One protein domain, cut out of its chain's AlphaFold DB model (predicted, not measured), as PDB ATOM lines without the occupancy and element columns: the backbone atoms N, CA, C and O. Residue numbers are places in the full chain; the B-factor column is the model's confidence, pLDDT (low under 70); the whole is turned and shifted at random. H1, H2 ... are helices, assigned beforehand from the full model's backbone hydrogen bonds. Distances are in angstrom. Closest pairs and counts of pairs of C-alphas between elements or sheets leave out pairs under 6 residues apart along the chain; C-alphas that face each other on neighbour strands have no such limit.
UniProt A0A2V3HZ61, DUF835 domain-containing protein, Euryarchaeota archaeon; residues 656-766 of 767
ATOM      1  N   GLY A 656     -31.377   1.519  44.371       44.25
ATOM      2  CA  GLY A 656     -30.073   0.846  44.409       44.25
ATOM      3  C   GLY A 656     -29.392   0.929  45.781       44.25
ATOM      4  O   GLY A 656     -28.883  -0.074  46.268       44.25
ATOM      5  N   LYS A 657     -29.439   2.101  46.426       47.12
ATOM      6  CA  LYS A 657     -28.927   2.338  47.788       47.12
ATOM      7  C   LYS A 657     -29.685   1.539  48.853       47.12
ATOM      8  O   LYS A 657     -29.060   1.003  49.761       47.12
ATOM      9  N   GLU A 658     -31.006   1.433  48.739       43.78
ATOM     10  CA  GLU A 658     -31.843   0.619  49.630       43.78
ATOM     11  C   GLU A 658     -31.566  -0.878  49.453       43.78
ATOM     12  O   GLU A 658     -31.434  -1.593  50.444       43.78
ATOM     13  N   ILE A 659     -31.395  -1.349  48.211       45.44
ATOM     14  CA  ILE A 659     -30.967  -2.726  47.927       45.44
ATOM     15  C   ILE A 659     -29.597  -2.996  48.562       45.44
ATOM     16  O   ILE A 659     -29.456  -4.000  49.254       45.44
ATOM     17  N   GLU A 660     -28.613  -2.105  48.390       43.81
ATOM     18  CA  GLU A 660     -27.291  -2.220  49.028       43.81
ATOM     19  C   GLU A 660     -27.397  -2.271  50.565       43.81
ATOM     20  O   GLU A 660     -26.794  -3.145  51.186       43.81
ATOM     21  N   ALA A 661     -28.196  -1.396  51.185       45.00
ATOM     22  CA  ALA A 661     -28.380  -1.352  52.639       45.00
ATOM     23  C   ALA A 661     -29.034  -2.630  53.198       45.00
ATOM     24  O   ALA A 661     -28.532  -3.211  54.162       45.00
ATOM     25  N   LEU A 662     -30.102  -3.116  52.554       46.56
ATOM     26  CA  LEU A 662     -30.760  -4.382  52.901       46.56
ATOM     27  C   LEU A 662     -29.833  -5.591  52.691       46.56
ATOM     28  O   LEU A 662     -29.952  -6.594  53.396       46.56
ATOM     29  N   TRP A 663     -28.894  -5.505  51.744       42.25
ATOM     30  CA  TRP A 663     -27.874  -6.530  51.535       42.25
ATOM     31  C   TRP A 663     -26.838  -6.531  52.666       42.25
ATOM     32  O   TRP A 663     -26.548  -7.590  53.216       42.25
ATOM     33  N   TYR A 664     -26.335  -5.358  53.070       45.50
ATOM     34  CA  TYR A 664     -25.404  -5.221  54.199       45.50
ATOM     35  C   TYR A 664     -25.993  -5.738  55.515       45.50
ATOM     36  O   TYR A 664     -25.325  -6.496  56.223       45.50
ATOM     37  N   ASP A 665     -27.244  -5.388  55.817       44.75
ATOM     38  CA  ASP A 665     -27.944  -5.887  57.004       44.75
ATOM     39  C   ASP A 665     -28.090  -7.420  56.963       44.75
ATOM     40  O   ASP A 665     -27.840  -8.109  57.955       44.75
ATOM     41  N   ARG A 666     -28.356  -7.996  55.779       41.47
ATOM     42  CA  ARG A 666     -28.453  -9.455  55.621       41.47
ATOM     43  C   ARG A 666     -27.110 -10.192  55.670       41.47
ATOM     44  O   ARG A 666     -27.065 -11.291  56.217       41.47
ATOM     45  N   ILE A 667     -25.998  -9.618  55.193       44.94
ATOM     46  CA  ILE A 667     -24.662 -10.185  55.485       44.94
ATOM     47  C   ILE A 667     -24.446 -10.206  57.001       44.94
ATOM     48  O   ILE A 667     -23.929 -11.186  57.538       44.94
ATOM     49  N   LYS A 668     -24.826  -9.124  57.694       48.62
ATOM     50  CA  LYS A 668     -24.621  -8.978  59.137       48.62
ATOM     51  C   LYS A 668     -25.422 -10.026  59.914       48.62
ATOM     52  O   LYS A 668     -24.838 -10.708  60.752       48.62
ATOM     53  N   THR A 669     -26.698 -10.247  59.586       48.44
ATOM     54  CA  THR A 669     -27.501 -11.316  60.211       48.44
ATOM     55  C   THR A 669     -26.994 -12.720  59.870       48.44
ATOM     56  O   THR A 669     -26.924 -13.561  60.760       48.44
ATOM     57  N   VAL A 670     -26.532 -12.975  58.641       44.84
ATOM     58  CA  VAL A 670     -26.011 -14.302  58.249       44.84
ATOM     59  C   VAL A 670     -24.619 -14.605  58.836       44.84
ATOM     60  O   VAL A 670     -24.316 -15.754  59.171       44.84
ATOM     61  N   ARG A 671     -23.776 -13.588  59.065       41.19
ATOM     62  CA  ARG A 671     -22.544 -13.746  59.863       41.19
ATOM     63  C   ARG A 671     -22.860 -14.112  61.318       41.19
ATOM     64  O   ARG A 671     -22.133 -14.911  61.900       41.19
ATOM     65  N   MET A 672     -23.964 -13.607  61.876       41.09
ATOM     66  CA  MET A 672     -24.433 -13.972  63.223       41.09
ATOM     67  C   MET A 672     -25.003 -15.401  63.308       41.09
ATOM     68  O   MET A 672     -25.005 -15.977  64.393       41.09
ATOM     69  N   THR A 673     -25.438 -16.012  62.195       47.31
ATOM     70  CA  THR A 673     -25.895 -17.421  62.161       47.31
ATOM     71  C   THR A 673     -24.778 -18.433  61.874       47.31
ATOM     72  O   THR A 673     -25.049 -19.630  61.794       47.31
ATOM     73  N   GLY A 674     -23.523 -17.994  61.713       51.22
ATOM     74  CA  GLY A 674     -22.365 -18.884  61.534       51.22
ATOM     75  C   GLY A 674     -22.240 -19.541  60.152       51.22
ATOM     76  O   GLY A 674     -21.488 -20.504  59.999       51.22
ATOM     77  N   ILE A 675     -22.949 -19.041  59.135       58.47
ATOM     78  CA  ILE A 675     -22.845 -19.548  57.759       58.47
ATOM     79  C   ILE A 675     -21.525 -19.057  57.144       58.47
ATOM     80  O   ILE A 675     -21.204 -17.869  57.185       58.47
ATOM     81  N   SER A 676     -20.740 -19.974  56.571       64.31
ATOM     82  CA  SER A 676     -19.416 -19.649  56.030       64.31
ATOM     83  C   SER A 676     -19.494 -18.766  54.776       64.31
ATOM     84  O   SER A 676     -20.380 -18.923  53.936       64.31
ATOM     85  N   GLY A 677     -18.525 -17.854  54.612       63.97
ATOM     86  CA  GLY A 677     -18.499 -16.903  53.488       63.97
ATOM     87  C   GLY A 677     -18.562 -17.569  52.106       63.97
ATOM     88  O   GLY A 677     -19.279 -17.096  51.232       63.97
ATOM     89  N   GLY A 678     -17.936 -18.738  51.943       74.56
ATOM     90  CA  GLY A 678     -17.982 -19.492  50.685       74.56
ATOM     91  C   GLY A 678     -19.369 -20.032  50.301       74.56
ATOM     92  O   GLY A 678     -19.585 -20.355  49.136       74.56
ATOM     93  N   ILE A 679     -20.326 -20.125  51.233       77.62
ATOM     94  CA  ILE A 679     -21.732 -20.445  50.916       77.62
ATOM     95  C   ILE A 679     -22.451 -19.194  50.388       77.62
ATOM     96  O   ILE A 679     -23.243 -19.289  49.452       77.62
ATOM     97  N   LEU A 680     -22.137 -18.013  50.935       71.12
ATOM     98  CA  LEU A 680     -22.682 -16.733  50.474       71.12
ATOM     99  C   LEU A 680     -22.212 -16.375  49.059       71.12
ATOM    100  O   LEU A 680     -23.030 -15.934  48.256       71.12
ATOM    101  N   ASP A 681     -20.942 -16.614  48.726       74.88
ATOM    102  CA  ASP A 681     -20.420 -16.363  47.374       74.88
ATOM    103  C   ASP A 681     -21.123 -17.233  46.313       74.88
ATOM    104  O   ASP A 681     -21.484 -16.747  45.242       74.88
ATOM    105  N   ARG A 682     -21.410 -18.501  46.643       83.56
ATOM    106  CA  ARG A 682     -22.162 -19.438  45.787       83.56
ATOM    107  C   ARG A 682     -23.625 -19.014  45.603       83.56
ATOM    108  O   ARG A 682     -24.137 -18.994  44.484       83.56
ATOM    109  N   LEU A 683     -24.292 -18.610  46.689       81.06
ATOM    110  CA  LEU A 683     -25.648 -18.043  46.644       81.06
ATOM    111  C   LEU A 683     -25.706 -16.763  45.801       81.06
ATOM    112  O   LEU A 683     -26.641 -16.572  45.020       81.06
ATOM    113  N   ARG A 684     -24.696 -15.901  45.932       74.81
ATOM    114  CA  ARG A 684     -24.556 -14.690  45.128       74.81
ATOM    115  C   ARG A 684     -24.388 -15.023  43.649       74.81
ATOM    116  O   ARG A 684     -25.089 -14.427  42.844       74.81
ATOM    117  N   GLU A 685     -23.539 -15.980  43.282       80.00
ATOM    118  CA  GLU A 685     -23.350 -16.359  41.876       80.00
ATOM    119  C   GLU A 685     -24.655 -16.863  41.225       80.00
ATOM    120  O   GLU A 685     -24.943 -16.527  40.075       80.00
ATOM    121  N   LEU A 686     -25.493 -17.602  41.962       80.75
ATOM    122  CA  LEU A 686     -26.831 -17.989  41.493       80.75
ATOM    123  C   LEU A 686     -27.777 -16.785  41.339       80.75
ATOM    124  O   LEU A 686     -28.516 -16.709  40.355       80.75
ATOM    125  N   SER A 687     -27.737 -15.837  42.278       78.62
ATOM    126  CA  SER A 687     -28.549 -14.614  42.234       78.62
ATOM    127  C   SER A 687     -28.118 -13.658  41.114       78.62
ATOM    128  O   SER A 687     -28.976 -13.090  40.443       78.62
ATOM    129  N   ASP A 688     -26.814 -13.506  40.867       72.81
ATOM    130  CA  ASP A 688     -26.248 -12.666  39.800       72.81
ATOM    131  C   ASP A 688     -26.575 -13.239  38.400       72.81
ATOM    132  O   ASP A 688     -26.672 -12.495  37.423       72.81
ATOM    133  N   ARG A 689     -26.827 -14.557  38.301       72.50
ATOM    134  CA  ARG A 689     -27.392 -15.230  37.111       72.50
ATOM    135  C   ARG A 689     -28.923 -15.100  36.990       72.50
ATOM    136  O   ARG A 689     -29.483 -15.524  35.983       72.50
ATOM    137  N   GLY A 690     -29.596 -14.504  37.978       72.38
ATOM    138  CA  GLY A 690     -31.042 -14.251  37.983       72.38
ATOM    139  C   GLY A 690     -31.915 -15.389  38.525       72.38
ATOM    140  O   GLY A 690     -33.132 -15.344  38.348       72.38
ATOM    141  N   HIS A 691     -31.339 -16.409  39.170       79.31
ATOM    142  CA  HIS A 691     -32.101 -17.554  39.684       79.31
ATOM    143  C   HIS A 691     -32.730 -17.286  41.069       79.31
ATOM    144  O   HIS A 691     -32.153 -16.568  41.891       79.31
ATOM    145  N   PRO A 692     -33.897 -17.886  41.384       75.25
ATOM    146  CA  PRO A 692     -34.578 -17.675  42.661       75.25
ATOM    147  C   PRO A 692     -33.874 -18.398  43.825       75.25
ATOM    148  O   PRO A 692     -34.028 -19.600  44.019       75.25
ATOM    149  N   VAL A 693     -33.146 -17.648  44.660       79.81
ATOM    150  CA  VAL A 693     -32.395 -18.194  45.816       79.81
ATOM    151  C   VAL A 693     -33.174 -18.239  47.144       79.81
ATOM    152  O   VAL A 693     -32.670 -18.777  48.126       79.81
ATOM    153  N   LYS A 694     -34.404 -17.704  47.209       72.50
ATOM    154  CA  LYS A 694     -35.187 -17.578  48.464       72.50
ATOM    155  C   LYS A 694     -35.369 -18.909  49.200       72.50
ATOM    156  O   LYS A 694     -35.099 -18.998  50.392       72.50
ATOM    157  N   GLU A 695     -35.881 -19.916  48.500       76.31
ATOM    158  CA  GLU A 695     -36.197 -21.227  49.081       76.31
ATOM    159  C   GLU A 695     -34.939 -21.922  49.611       76.31
ATOM    160  O   GLU A 695     -34.953 -22.524  50.682       76.31
ATOM    161  N   LEU A 696     -33.829 -21.737  48.899       79.38
ATOM    162  CA  LEU A 696     -32.531 -22.274  49.259       79.38
ATOM    163  C   LEU A 696     -31.967 -21.625  50.532       79.38
ATOM    164  O   LEU A 696     -31.532 -22.338  51.432       79.38
ATOM    165  N   VAL A 697     -32.034 -20.292  50.646       77.12
ATOM    166  CA  VAL A 697     -31.631 -19.568  51.866       77.12
ATOM    167  C   VAL A 697     -32.481 -20.009  53.061       77.12
ATOM    168  O   VAL A 697     -31.927 -20.386  54.089       77.12
ATOM    169  N   ASN A 698     -33.806 -20.081  52.896       75.25
ATOM    170  CA  ASN A 698     -34.711 -20.574  53.934       75.25
ATOM    171  C   ASN A 698     -34.394 -22.023  54.364       75.25
ATOM    172  O   ASN A 698     -34.621 -22.375  55.522       75.25
ATOM    173  N   ARG A 699     -33.891 -22.883  53.460       78.69
ATOM    174  CA  ARG A 699     -33.469 -24.240  53.837       78.69
ATOM    175  C   ARG A 699     -32.143 -24.236  54.589       78.69
ATOM    176  O   ARG A 699     -32.074 -24.903  55.609       78.69
ATOM    177  N   ILE A 700     -31.148 -23.463  54.146       80.75
ATOM    178  CA  ILE A 700     -29.843 -23.325  54.826       80.75
ATOM    179  C   ILE A 700     -30.014 -22.763  56.250       80.75
ATOM    180  O   ILE A 700     -29.331 -23.211  57.167       80.75
ATOM    181  N   GLU A 701     -30.944 -21.823  56.450       71.62
ATOM    182  CA  GLU A 701     -31.311 -21.285  57.771       71.62
ATOM    183  C   GLU A 701     -32.002 -22.337  58.675       71.62
ATOM    184  O   GLU A 701     -31.907 -22.247  59.898       71.62
ATOM    185  N   ALA A 702     -32.678 -23.342  58.100       78.19
ATOM    186  CA  ALA A 702     -33.404 -24.384  58.836       78.19
ATOM    187  C   ALA A 702     -32.580 -25.661  59.105       78.19
ATOM    188  O   ALA A 702     -32.715 -26.263  60.168       78.19
ATOM    189  N   ASP A 703     -31.763 -26.087  58.140       83.31
ATOM    190  CA  ASP A 703     -30.824 -27.209  58.219       83.31
ATOM    191  C   ASP A 703     -29.644 -26.937  57.267       83.31
ATOM    192  O   ASP A 703     -29.804 -26.861  56.044       83.31
ATOM    193  N   MET A 704     -28.448 -26.767  57.836       76.25
ATOM    194  CA  MET A 704     -27.253 -26.389  57.078       76.25
ATOM    195  C   MET A 704     -26.804 -27.493  56.106       76.25
ATOM    196  O   MET A 704     -26.426 -27.185  54.975       76.25
ATOM    197  N   ASP A 705     -26.867 -28.763  56.514       81.06
ATOM    198  CA  ASP A 705     -26.392 -29.888  55.700       81.06
ATOM    199  C   ASP A 705     -27.352 -30.155  54.532       81.06
ATOM    200  O   ASP A 705     -26.918 -30.337  53.388       81.06
ATOM    201  N   GLU A 706     -28.666 -30.102  54.784       84.88
ATOM    202  CA  GLU A 706     -29.673 -30.213  53.722       84.88
ATOM    203  C   GLU A 706     -29.621 -29.007  52.767       84.88
ATOM    204  O   GLU A 706     -29.690 -29.171  51.545       84.88
ATOM    205  N   GLY A 707     -29.420 -27.798  53.298       84.19
ATOM    206  CA  GLY A 707     -29.262 -26.580  52.509       84.19
ATOM    207  C   GLY A 707     -28.043 -26.603  51.576       84.19
ATOM    208  O   GLY A 707     -28.150 -26.209  50.414       84.19
ATOM    209  N   ILE A 708     -26.895 -27.120  52.030       84.38
ATOM    210  CA  ILE A 708     -25.684 -27.272  51.197       84.38
ATOM    211  C   ILE A 708     -25.883 -28.335  50.101       84.38
ATOM    212  O   ILE A 708     -25.399 -28.166  48.972       84.38
ATOM    213  N   ALA A 709     -26.613 -29.416  50.399       88.62
ATOM    214  CA  ALA A 709     -26.965 -30.429  49.407       88.62
ATOM    215  C   ALA A 709     -27.869 -29.848  48.302       88.62
ATOM    216  O   ALA A 709     -27.568 -30.022  47.118       88.62
ATOM    217  N   LEU A 710     -28.907 -29.089  48.673       87.50
ATOM    218  CA  LEU A 710     -29.775 -28.397  47.714       87.50
ATOM    219  C   LEU A 710     -29.030 -27.324  46.909       87.50
ATOM    220  O   LEU A 710     -29.247 -27.228  45.703       87.50
ATOM    221  N   LEU A 711     -28.112 -26.564  47.518       88.62
ATOM    222  CA  LEU A 711     -27.309 -25.547  46.817       88.62
ATOM    223  C   LEU A 711     -26.511 -26.182  45.673       88.62
ATOM    224  O   LEU A 711     -26.500 -25.681  44.551       88.62
ATOM    225  N   SER A 712     -25.922 -27.344  45.948       90.12
ATOM    226  CA  SER A 712     -25.154 -28.116  44.971       90.12
ATOM    227  C   SER A 712     -26.042 -28.703  43.855       90.12
ATOM    228  O   SER A 712     -25.587 -28.872  42.722       90.12
ATOM    229  N   GLU A 713     -27.325 -28.982  44.125       90.56
ATOM    230  CA  GLU A 713     -28.292 -29.332  43.076       90.56
ATOM    231  C   GLU A 713     -28.695 -28.111  42.230       90.56
ATOM    232  O   GLU A 713     -28.745 -28.212  41.000       90.56
ATOM    233  N   TYR A 714     -28.948 -26.960  42.861       90.25
ATOM    234  CA  TYR A 714     -29.322 -25.717  42.181       90.25
ATOM    235  C   TYR A 714     -28.217 -25.226  41.239       90.25
ATOM    236  O   TYR A 714     -28.517 -24.817  40.121       90.25
ATOM    237  N   GLU A 715     -26.943 -25.350  41.619       90.62
ATOM    238  CA  GLU A 715     -25.798 -25.068  40.739       90.62
ATOM    239  C   GLU A 715     -25.793 -25.952  39.487       90.62
ATOM    240  O   GLU A 715     -25.687 -25.444  38.368       90.62
ATOM    241  N   ARG A 716     -26.000 -27.267  39.648       90.88
ATOM    242  CA  ARG A 716     -26.104 -28.204  38.517       90.88
ATOM    243  C   ARG A 716     -27.275 -27.848  37.591       90.88
ATOM    244  O   ARG A 716     -27.139 -27.936  36.371       90.88
ATOM    245  N   ARG A 717     -28.416 -27.436  38.155       90.06
ATOM    246  CA  ARG A 717     -29.576 -26.959  37.382       90.06
ATOM    247  C   ARG A 717     -29.290 -25.630  36.679       90.06
ATOM    248  O   ARG A 717     -29.666 -25.485  35.522       90.06
ATOM    249  N   ALA A 718     -28.576 -24.699  37.311       88.00
ATOM    250  CA  ALA A 718     -28.178 -23.425  36.708       88.00
ATOM    251  C   ALA A 718     -27.210 -23.609  35.524       88.00
ATOM    252  O   ALA A 718     -27.318 -22.909  34.513       88.00
ATOM    253  N   GLU A 719     -26.298 -24.587  35.581       89.81
ATOM    254  CA  GLU A 719     -25.481 -24.970  34.420       89.81
ATOM    255  C   GLU A 719     -26.328 -25.516  33.259       89.81
ATOM    256  O   GLU A 719     -26.114 -25.129  32.107       89.81
ATOM    257  N   GLN A 720     -27.303 -26.390  33.543       89.19
ATOM    258  CA  GLN A 720     -28.232 -26.920  32.536       89.19
ATOM    259  C   GLN A 720     -29.090 -25.793  31.937       89.19
ATOM    260  O   GLN A 720     -29.168 -25.664  30.718       89.19
ATOM    261  N   ALA A 721     -29.631 -24.904  32.774       88.69
ATOM    262  CA  ALA A 721     -30.375 -23.721  32.358       88.69
ATOM    263  C   ALA A 721     -29.551 -22.798  31.443       88.69
ATOM    264  O   ALA A 721     -30.040 -22.362  30.404       88.69
ATOM    265  N   THR A 722     -28.272 -22.572  31.756       88.69
ATOM    266  CA  THR A 722     -27.365 -21.771  30.912       88.69
ATOM    267  C   THR A 722     -27.202 -22.380  29.510       88.69
ATOM    268  O   THR A 722     -27.203 -21.652  28.516       88.69
ATOM    269  N   ARG A 723     -27.121 -23.716  29.401       91.06
ATOM    270  CA  ARG A 723     -27.081 -24.421  28.103       91.06
ATOM    271  C   ARG A 723     -28.416 -24.320  27.361       91.06
ATOM    272  O   ARG A 723     -28.424 -24.037  26.166       91.06
ATOM    273  N   LEU A 724     -29.534 -24.482  28.066       89.44
ATOM    274  CA  LEU A 724     -30.878 -24.363  27.492       89.44
ATOM    275  C   LEU A 724     -31.170 -22.947  26.974       89.44
ATOM    276  O   LEU A 724     -31.759 -22.813  25.906       89.44
ATOM    277  N   LEU A 725     -30.708 -21.892  27.656       88.56
ATOM    278  CA  LEU A 725     -30.816 -20.510  27.167       88.56
ATOM    279  C   LEU A 725     -30.020 -20.283  25.873       88.56
ATOM    280  O   LEU A 725     -30.501 -19.586  24.979       88.56
ATOM    281  N   ALA A 726     -28.833 -20.888  25.743       88.75
ATOM    282  CA  ALA A 726     -28.046 -20.824  24.512       88.75
ATOM    283  C   ALA A 726     -28.748 -21.552  23.349       88.75
ATOM    284  O   ALA A 726     -28.887 -20.982  22.266       88.75
ATOM    285  N   ASN A 727     -29.265 -22.764  23.593       88.00
ATOM    286  CA  ASN A 727     -30.032 -23.531  22.607       88.00
ATOM    287  C   ASN A 727     -31.317 -22.797  22.181       88.00
ATOM    288  O   ASN A 727     -31.624 -22.733  20.991       88.00
ATOM    289  N   LEU A 728     -32.042 -22.199  23.133       88.19
ATOM    290  CA  LEU A 728     -33.237 -21.397  22.866       88.19
ATOM    291  C   LEU A 728     -32.913 -20.192  21.973       88.19
ATOM    292  O   LEU A 728     -33.605 -19.974  20.983       88.19
ATOM    293  N   GLY A 729     -31.837 -19.457  22.268       86.56
ATOM    294  CA  GLY A 729     -31.385 -18.343  21.428       86.56
ATOM    295  C   GLY A 729     -30.998 -18.781  20.009       86.56
ATOM    296  O   GLY A 729     -31.271 -18.066  19.043       86.56
ATOM    297  N   GLU A 730     -30.427 -19.978  19.843       87.25
ATOM    298  CA  GLU A 730     -30.157 -20.540  18.516       87.25
ATOM    299  C   GLU A 730     -31.460 -20.894  17.771       87.25
ATOM    300  O   GLU A 730     -31.595 -20.563  16.590       87.25
ATOM    301  N   LEU A 731     -32.445 -21.500  18.443       85.69
ATOM    302  CA  LEU A 731     -33.754 -21.839  17.861       85.69
ATOM    303  C   LEU A 731     -34.602 -20.599  17.515       85.69
ATOM    304  O   LEU A 731     -35.232 -20.577  16.454       85.69
ATOM    305  N   GLU A 732     -34.566 -19.551  18.343       85.50
ATOM    306  CA  GLU A 732     -35.130 -18.227  18.034       85.50
ATOM    307  C   GLU A 732     -34.436 -17.618  16.801       85.50
ATOM    308  O   GLU A 732     -35.107 -17.173  15.869       85.50
ATOM    309  N   SER A 733     -33.098 -17.673  16.722       84.88
ATOM    310  CA  SER A 733     -32.338 -17.139  15.574       84.88
ATOM    311  C   SER A 733     -32.623 -17.866  14.251       84.88
ATOM    312  O   SER A 733     -32.539 -17.266  13.178       84.88
ATOM    313  N   LYS A 734     -32.987 -19.153  14.327       85.56
ATOM    314  CA  LYS A 734     -33.416 -19.983  13.191       85.56
ATOM    315  C   LYS A 734     -34.903 -19.810  12.849       85.56
ATOM    316  O   LYS A 734     -35.340 -20.345  11.833       85.56
ATOM    317  N   GLY A 735     -35.677 -19.091  13.668       84.25
ATOM    318  CA  GLY A 735     -37.120 -18.909  13.484       84.25
ATOM    319  C   GLY A 735     -37.952 -20.176  13.722       84.25
ATOM    320  O   GLY A 735     -39.051 -20.283  13.183       84.25
ATOM    321  N   VAL A 736     -37.430 -21.146  14.485       87.00
ATOM    322  CA  VAL A 736     -38.138 -22.399  14.826       87.00
ATOM    323  C   VAL A 736     -39.146 -22.169  15.956       87.00
ATOM    324  O   VAL A 736     -40.196 -22.809  15.995       87.00
ATOM    325  N   ILE A 737     -38.835 -21.239  16.862       84.75
ATOM    326  CA  ILE A 737     -39.662 -20.874  18.015       84.75
ATOM    327  C   ILE A 737     -40.169 -19.439  17.834       84.75
ATOM    328  O   ILE A 737     -39.415 -18.538  17.472       84.75
ATOM    329  N   ASP A 738     -41.462 -19.243  18.087       85.69
ATOM    330  CA  ASP A 738     -42.122 -17.936  18.080       85.69
ATOM    331  C   ASP A 738     -41.683 -17.074  19.291       85.69
ATOM    332  O   ASP A 738     -41.553 -17.629  20.389       85.69
ATOM    333  N   PRO A 739     -41.493 -15.745  19.152       80.44
ATOM    334  CA  PRO A 739     -41.017 -14.881  20.239       80.44
ATOM    335  C   PRO A 739     -41.828 -14.973  21.542       80.44
ATOM    336  O   PRO A 739     -41.235 -15.044  22.619       80.44
ATOM    337  N   ASP A 740     -43.161 -15.064  21.475       82.19
ATOM    338  CA  ASP A 740     -44.018 -15.162  22.669       82.19
ATOM    339  C   ASP A 740     -43.880 -16.525  23.362       82.19
ATOM    340  O   ASP A 740     -44.203 -16.681  24.546       82.19
ATOM    341  N   SER A 741     -43.448 -17.545  22.620       84.06
ATOM    342  CA  SER A 741     -43.122 -18.869  23.160       84.06
ATOM    343  C   SER A 741     -41.711 -18.882  23.747       84.06
ATOM    344  O   SER A 741     -41.513 -19.430  24.832       84.06
ATOM    345  N   GLY A 742     -40.763 -18.204  23.094       84.62
ATOM    346  CA  GLY A 742     -39.391 -18.028  23.565       84.62
ATOM    347  C   GLY A 742     -39.308 -17.279  24.894       84.62
ATOM    348  O   GLY A 742     -38.651 -17.751  25.820       84.62
ATOM    349  N   VAL A 743     -40.067 -16.189  25.066       85.44
ATOM    350  CA  VAL A 743     -40.179 -15.480  26.358       85.44
ATOM    351  C   VAL A 743     -40.685 -16.412  27.465       85.44
ATOM    352  O   VAL A 743     -40.064 -16.492  28.523       85.44
ATOM    353  N   ARG A 744     -41.751 -17.185  27.216       85.44
ATOM    354  CA  ARG A 744     -42.293 -18.142  28.200       85.44
ATOM    355  C   ARG A 744     -41.302 -19.251  28.556       85.44
ATOM    356  O   ARG A 744     -41.166 -19.584  29.730       85.44
ATOM    357  N   MET A 745     -40.593 -19.800  27.571       85.69
ATOM    358  CA  MET A 745     -39.535 -20.789  27.802       85.69
ATOM    359  C   MET A 745     -38.379 -20.189  28.610       85.69
ATOM    360  O   MET A 745     -37.916 -20.817  29.557       85.69
ATOM    361  N   ARG A 746     -37.965 -18.952  28.311       87.75
ATOM    362  CA  ARG A 746     -36.931 -18.219  29.056       87.75
ATOM    363  C   ARG A 746     -37.308 -18.037  30.530       87.75
ATOM    364  O   ARG A 746     -36.464 -18.291  31.383       87.75
ATOM    365  N   THR A 747     -38.560 -17.689  30.844       85.88
ATOM    366  CA  THR A 747     -39.045 -17.594  32.236       85.88
ATOM    367  C   THR A 747     -38.920 -18.925  32.988       85.88
ATOM    368  O   THR A 747     -38.400 -18.938  34.099       85.88
ATOM    369  N   VAL A 748     -39.335 -20.042  32.376       86.06
ATOM    370  CA  VAL A 748     -39.257 -21.387  32.989       86.06
ATOM    371  C   VAL A 748     -37.804 -21.846  33.174       86.06
ATOM    372  O   VAL A 748     -37.453 -22.422  34.200       86.06
ATOM    373  N   ILE A 749     -36.919 -21.541  32.220       86.12
ATOM    374  CA  ILE A 749     -35.491 -21.867  32.349       86.12
ATOM    375  C   ILE A 749     -34.842 -21.061  33.489       86.12
ATOM    376  O   ILE A 749     -34.015 -21.598  34.228       86.12
ATOM    377  N   ILE A 750     -35.230 -19.794  33.673       83.50
ATOM    378  CA  ILE A 750     -34.725 -18.942  34.762       83.50
ATOM    379  C   ILE A 750     -35.237 -19.411  36.136       83.50
ATOM    380  O   ILE A 750     -34.463 -19.371  37.096       83.50
ATOM    381  N   SER A 751     -36.475 -19.920  36.243       82.19
ATOM    382  CA  SER A 751     -37.008 -20.474  37.502       82.19
ATOM    383  C   SER A 751     -36.395 -21.821  37.918       82.19
ATOM    384  O   SER A 751     -36.619 -22.252  39.045       82.19
ATOM    385  N   LEU A 752     -35.571 -22.452  37.065       84.50
ATOM    386  CA  LEU A 752     -34.963 -23.783  37.268       84.50
ATOM    387  C   LEU A 752     -35.984 -24.941  37.365       84.50
ATOM    388  O   LEU A 752     -35.668 -26.032  37.863       84.50
ATOM    389  N   GLU A 753     -37.195 -24.716  36.854       82.19
ATOM    390  CA  GLU A 753     -38.302 -25.674  36.801       82.19
ATOM    391  C   GLU A 753     -38.363 -26.371  35.429       82.19
ATOM    392  O   GLU A 753     -37.925 -25.824  34.421       82.19
ATOM    393  N   ASP A 754     -38.896 -27.599  35.375       83.62
ATOM    394  CA  ASP A 754     -39.154 -28.364  34.136       83.62
ATOM    395  C   ASP A 754     -37.972 -28.482  33.125       83.62
ATOM    396  O   ASP A 754     -38.180 -28.853  31.968       83.62
ATOM    397  N   LEU A 755     -36.718 -28.252  33.548       87.56
ATOM    398  CA  LEU A 755     -35.533 -28.226  32.667       87.56
ATOM    399  C   LEU A 755     -35.389 -29.500  31.814       87.56
ATOM    400  O   LEU A 755     -35.250 -29.402  30.598       87.56
ATOM    401  N   ASP A 756     -35.532 -30.690  32.410       88.31
ATOM    402  CA  ASP A 756     -35.439 -31.990  31.713       88.31
ATOM    403  C   ASP A 756     -36.532 -32.213  30.649       88.31
ATOM    404  O   ASP A 756     -36.424 -33.098  29.795       88.31
ATOM    405  N   ARG A 757     -37.630 -31.453  30.723       88.88
ATOM    406  CA  ARG A 757     -38.705 -31.463  29.728       88.88
ATOM    407  C   ARG A 757     -38.384 -30.517  28.576       88.88
ATOM    408  O   ARG A 757     -38.678 -30.856  27.434       88.88
ATOM    409  N   LEU A 758     -37.784 -29.363  28.868       87.69
ATOM    410  CA  LEU A 758     -37.318 -28.419  27.853       87.69
ATOM    411  C   LEU A 758     -36.106 -28.955  27.082       87.69
ATOM    412  O   LEU A 758     -36.068 -28.782  25.871       87.69
ATOM    413  N   ASP A 759     -35.189 -29.670  27.743       88.69
ATOM    414  CA  ASP A 759     -34.048 -30.353  27.105       88.69
ATOM    415  C   ASP A 759     -34.534 -31.292  25.991       88.69
ATOM    416  O   ASP A 759     -34.189 -31.116  24.826       88.69
ATOM    417  N   LYS A 760     -35.464 -32.199  26.319       89.62
ATOM    418  CA  LYS A 760     -36.070 -33.132  25.351       89.62
ATOM    419  C   LYS A 760     -36.834 -32.426  24.237       89.62
ATOM    420  O   LYS A 760     -36.754 -32.842  23.093       89.62
ATOM    421  N   LEU A 761     -37.562 -31.354  24.557       87.75
ATOM    422  CA  LEU A 761     -38.255 -30.562  23.539       87.75
ATOM    423  C   LEU A 761     -37.274 -29.852  22.598       87.75
ATOM    424  O   LEU A 761     -37.611 -29.645  21.438       87.75
ATOM    425  N   PHE A 762     -36.083 -29.470  23.063       87.56
ATOM    426  CA  PHE A 762     -35.046 -28.902  22.202       87.56
ATOM    427  C   PHE A 762     -34.297 -29.977  21.406       87.56
ATOM    428  O   PHE A 762     -33.952 -29.697  20.262       87.56
ATOM    429  N   GLU A 763     -34.109 -31.190  21.937       86.56
ATOM    430  CA  GLU A 763     -33.646 -32.351  21.157       86.56
ATOM    431  C   GLU A 763     -34.646 -32.680  20.026       86.56
ATOM    432  O   GLU A 763     -34.265 -32.664  18.855       86.56
ATOM    433  N   ASP A 764     -35.938 -32.835  20.346       85.56
ATOM    434  CA  ASP A 764     -37.032 -33.100  19.387       85.56
ATOM    435  C   ASP A 764     -37.208 -31.992  18.318       85.56
ATOM    436  O   ASP A 764     -37.807 -32.230  17.271       85.56
ATOM    437  N   LEU A 765     -36.737 -30.762  18.584       80.25
ATOM    438  CA  LEU A 765     -36.775 -29.615  17.656       80.25
ATOM    439  C   LEU A 765     -35.461 -29.406  16.877       80.25
ATOM    440  O   LEU A 765     -35.386 -28.496  16.044       80.25
ATOM    441  N   GLN A 766     -34.420 -30.192  17.168       72.69
ATOM    442  CA  GLN A 766     -33.140 -30.181  16.453       72.69
ATOM    443  C   GLN A 766     -32.996 -31.341  15.449       72.69
ATOM    444  O   GLN A 766     -32.147 -31.234  14.557       72.69
TER     445      GLN A 766
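AT A GLANCE: This is residues 656 to 766 of the 767 residues of the protein "DUF835 domain-containing protein" of Euryarchaeota archaeon (UniProt A0A2V3HZ61). One long helix, H4, makes a spine; H2 and H3 pack on its first part, H5 and H6 on its later part, and residues 656 to 666 of H1 stick out. The 111 printed residues hold six named helices, H1 to H6, and no named strand; the class is all helix. The whole is loose, radius of gyration of the C-alphas 16.9 A, spanning 51 by 33 by 17 A.

HOW THE PARTS SIT: The hub H4, residues 704 to 733, touches H3, residues 694 to 702, with 706 to 711 alone, a hairpin at a shallow tilt of 12 degrees; closest C-alphas, Ile 700 and Gly 707, 4.0 A. It touches H5, residues 739 to 751, with 721 to 732 alone, another hairpin, at 16 degrees; closest C-alphas, Ala 721 and Ile 749, 5.4 A. H2, residues 677 to 688, touches 708 to 718 of H4 alone, the same way; closest C-alphas, Leu 686 and Glu 715, 7.2 A. H6, residues 755 to 764, touches 717 to 728 alone, the same way; closest C-alphas, Leu 724 and Asp 759, 6.8 A. H1, residues 656 to 672, is near H2. O i to N i+4 pairs are all within hydrogen-bond range in H1, H3 and H4, and 7 of 8 in H2, 8 of 9 in H5, 5 of 6 in H6.

IN THESE COORDINATES: H4 runs 42.8 A from C-alpha 704 at (-27.253, -26.389, 57.078); H1 runs 24.6 A from C-alpha 656 at (-30.073, 0.846, 44.409).

THE WHOLE: The C-alphas farthest apart, Met 672 and Gly 735, are 51.6 A apart. The printed part has no cut, and its five links are tight. pLDDT is under 70 in residues 656 to 677.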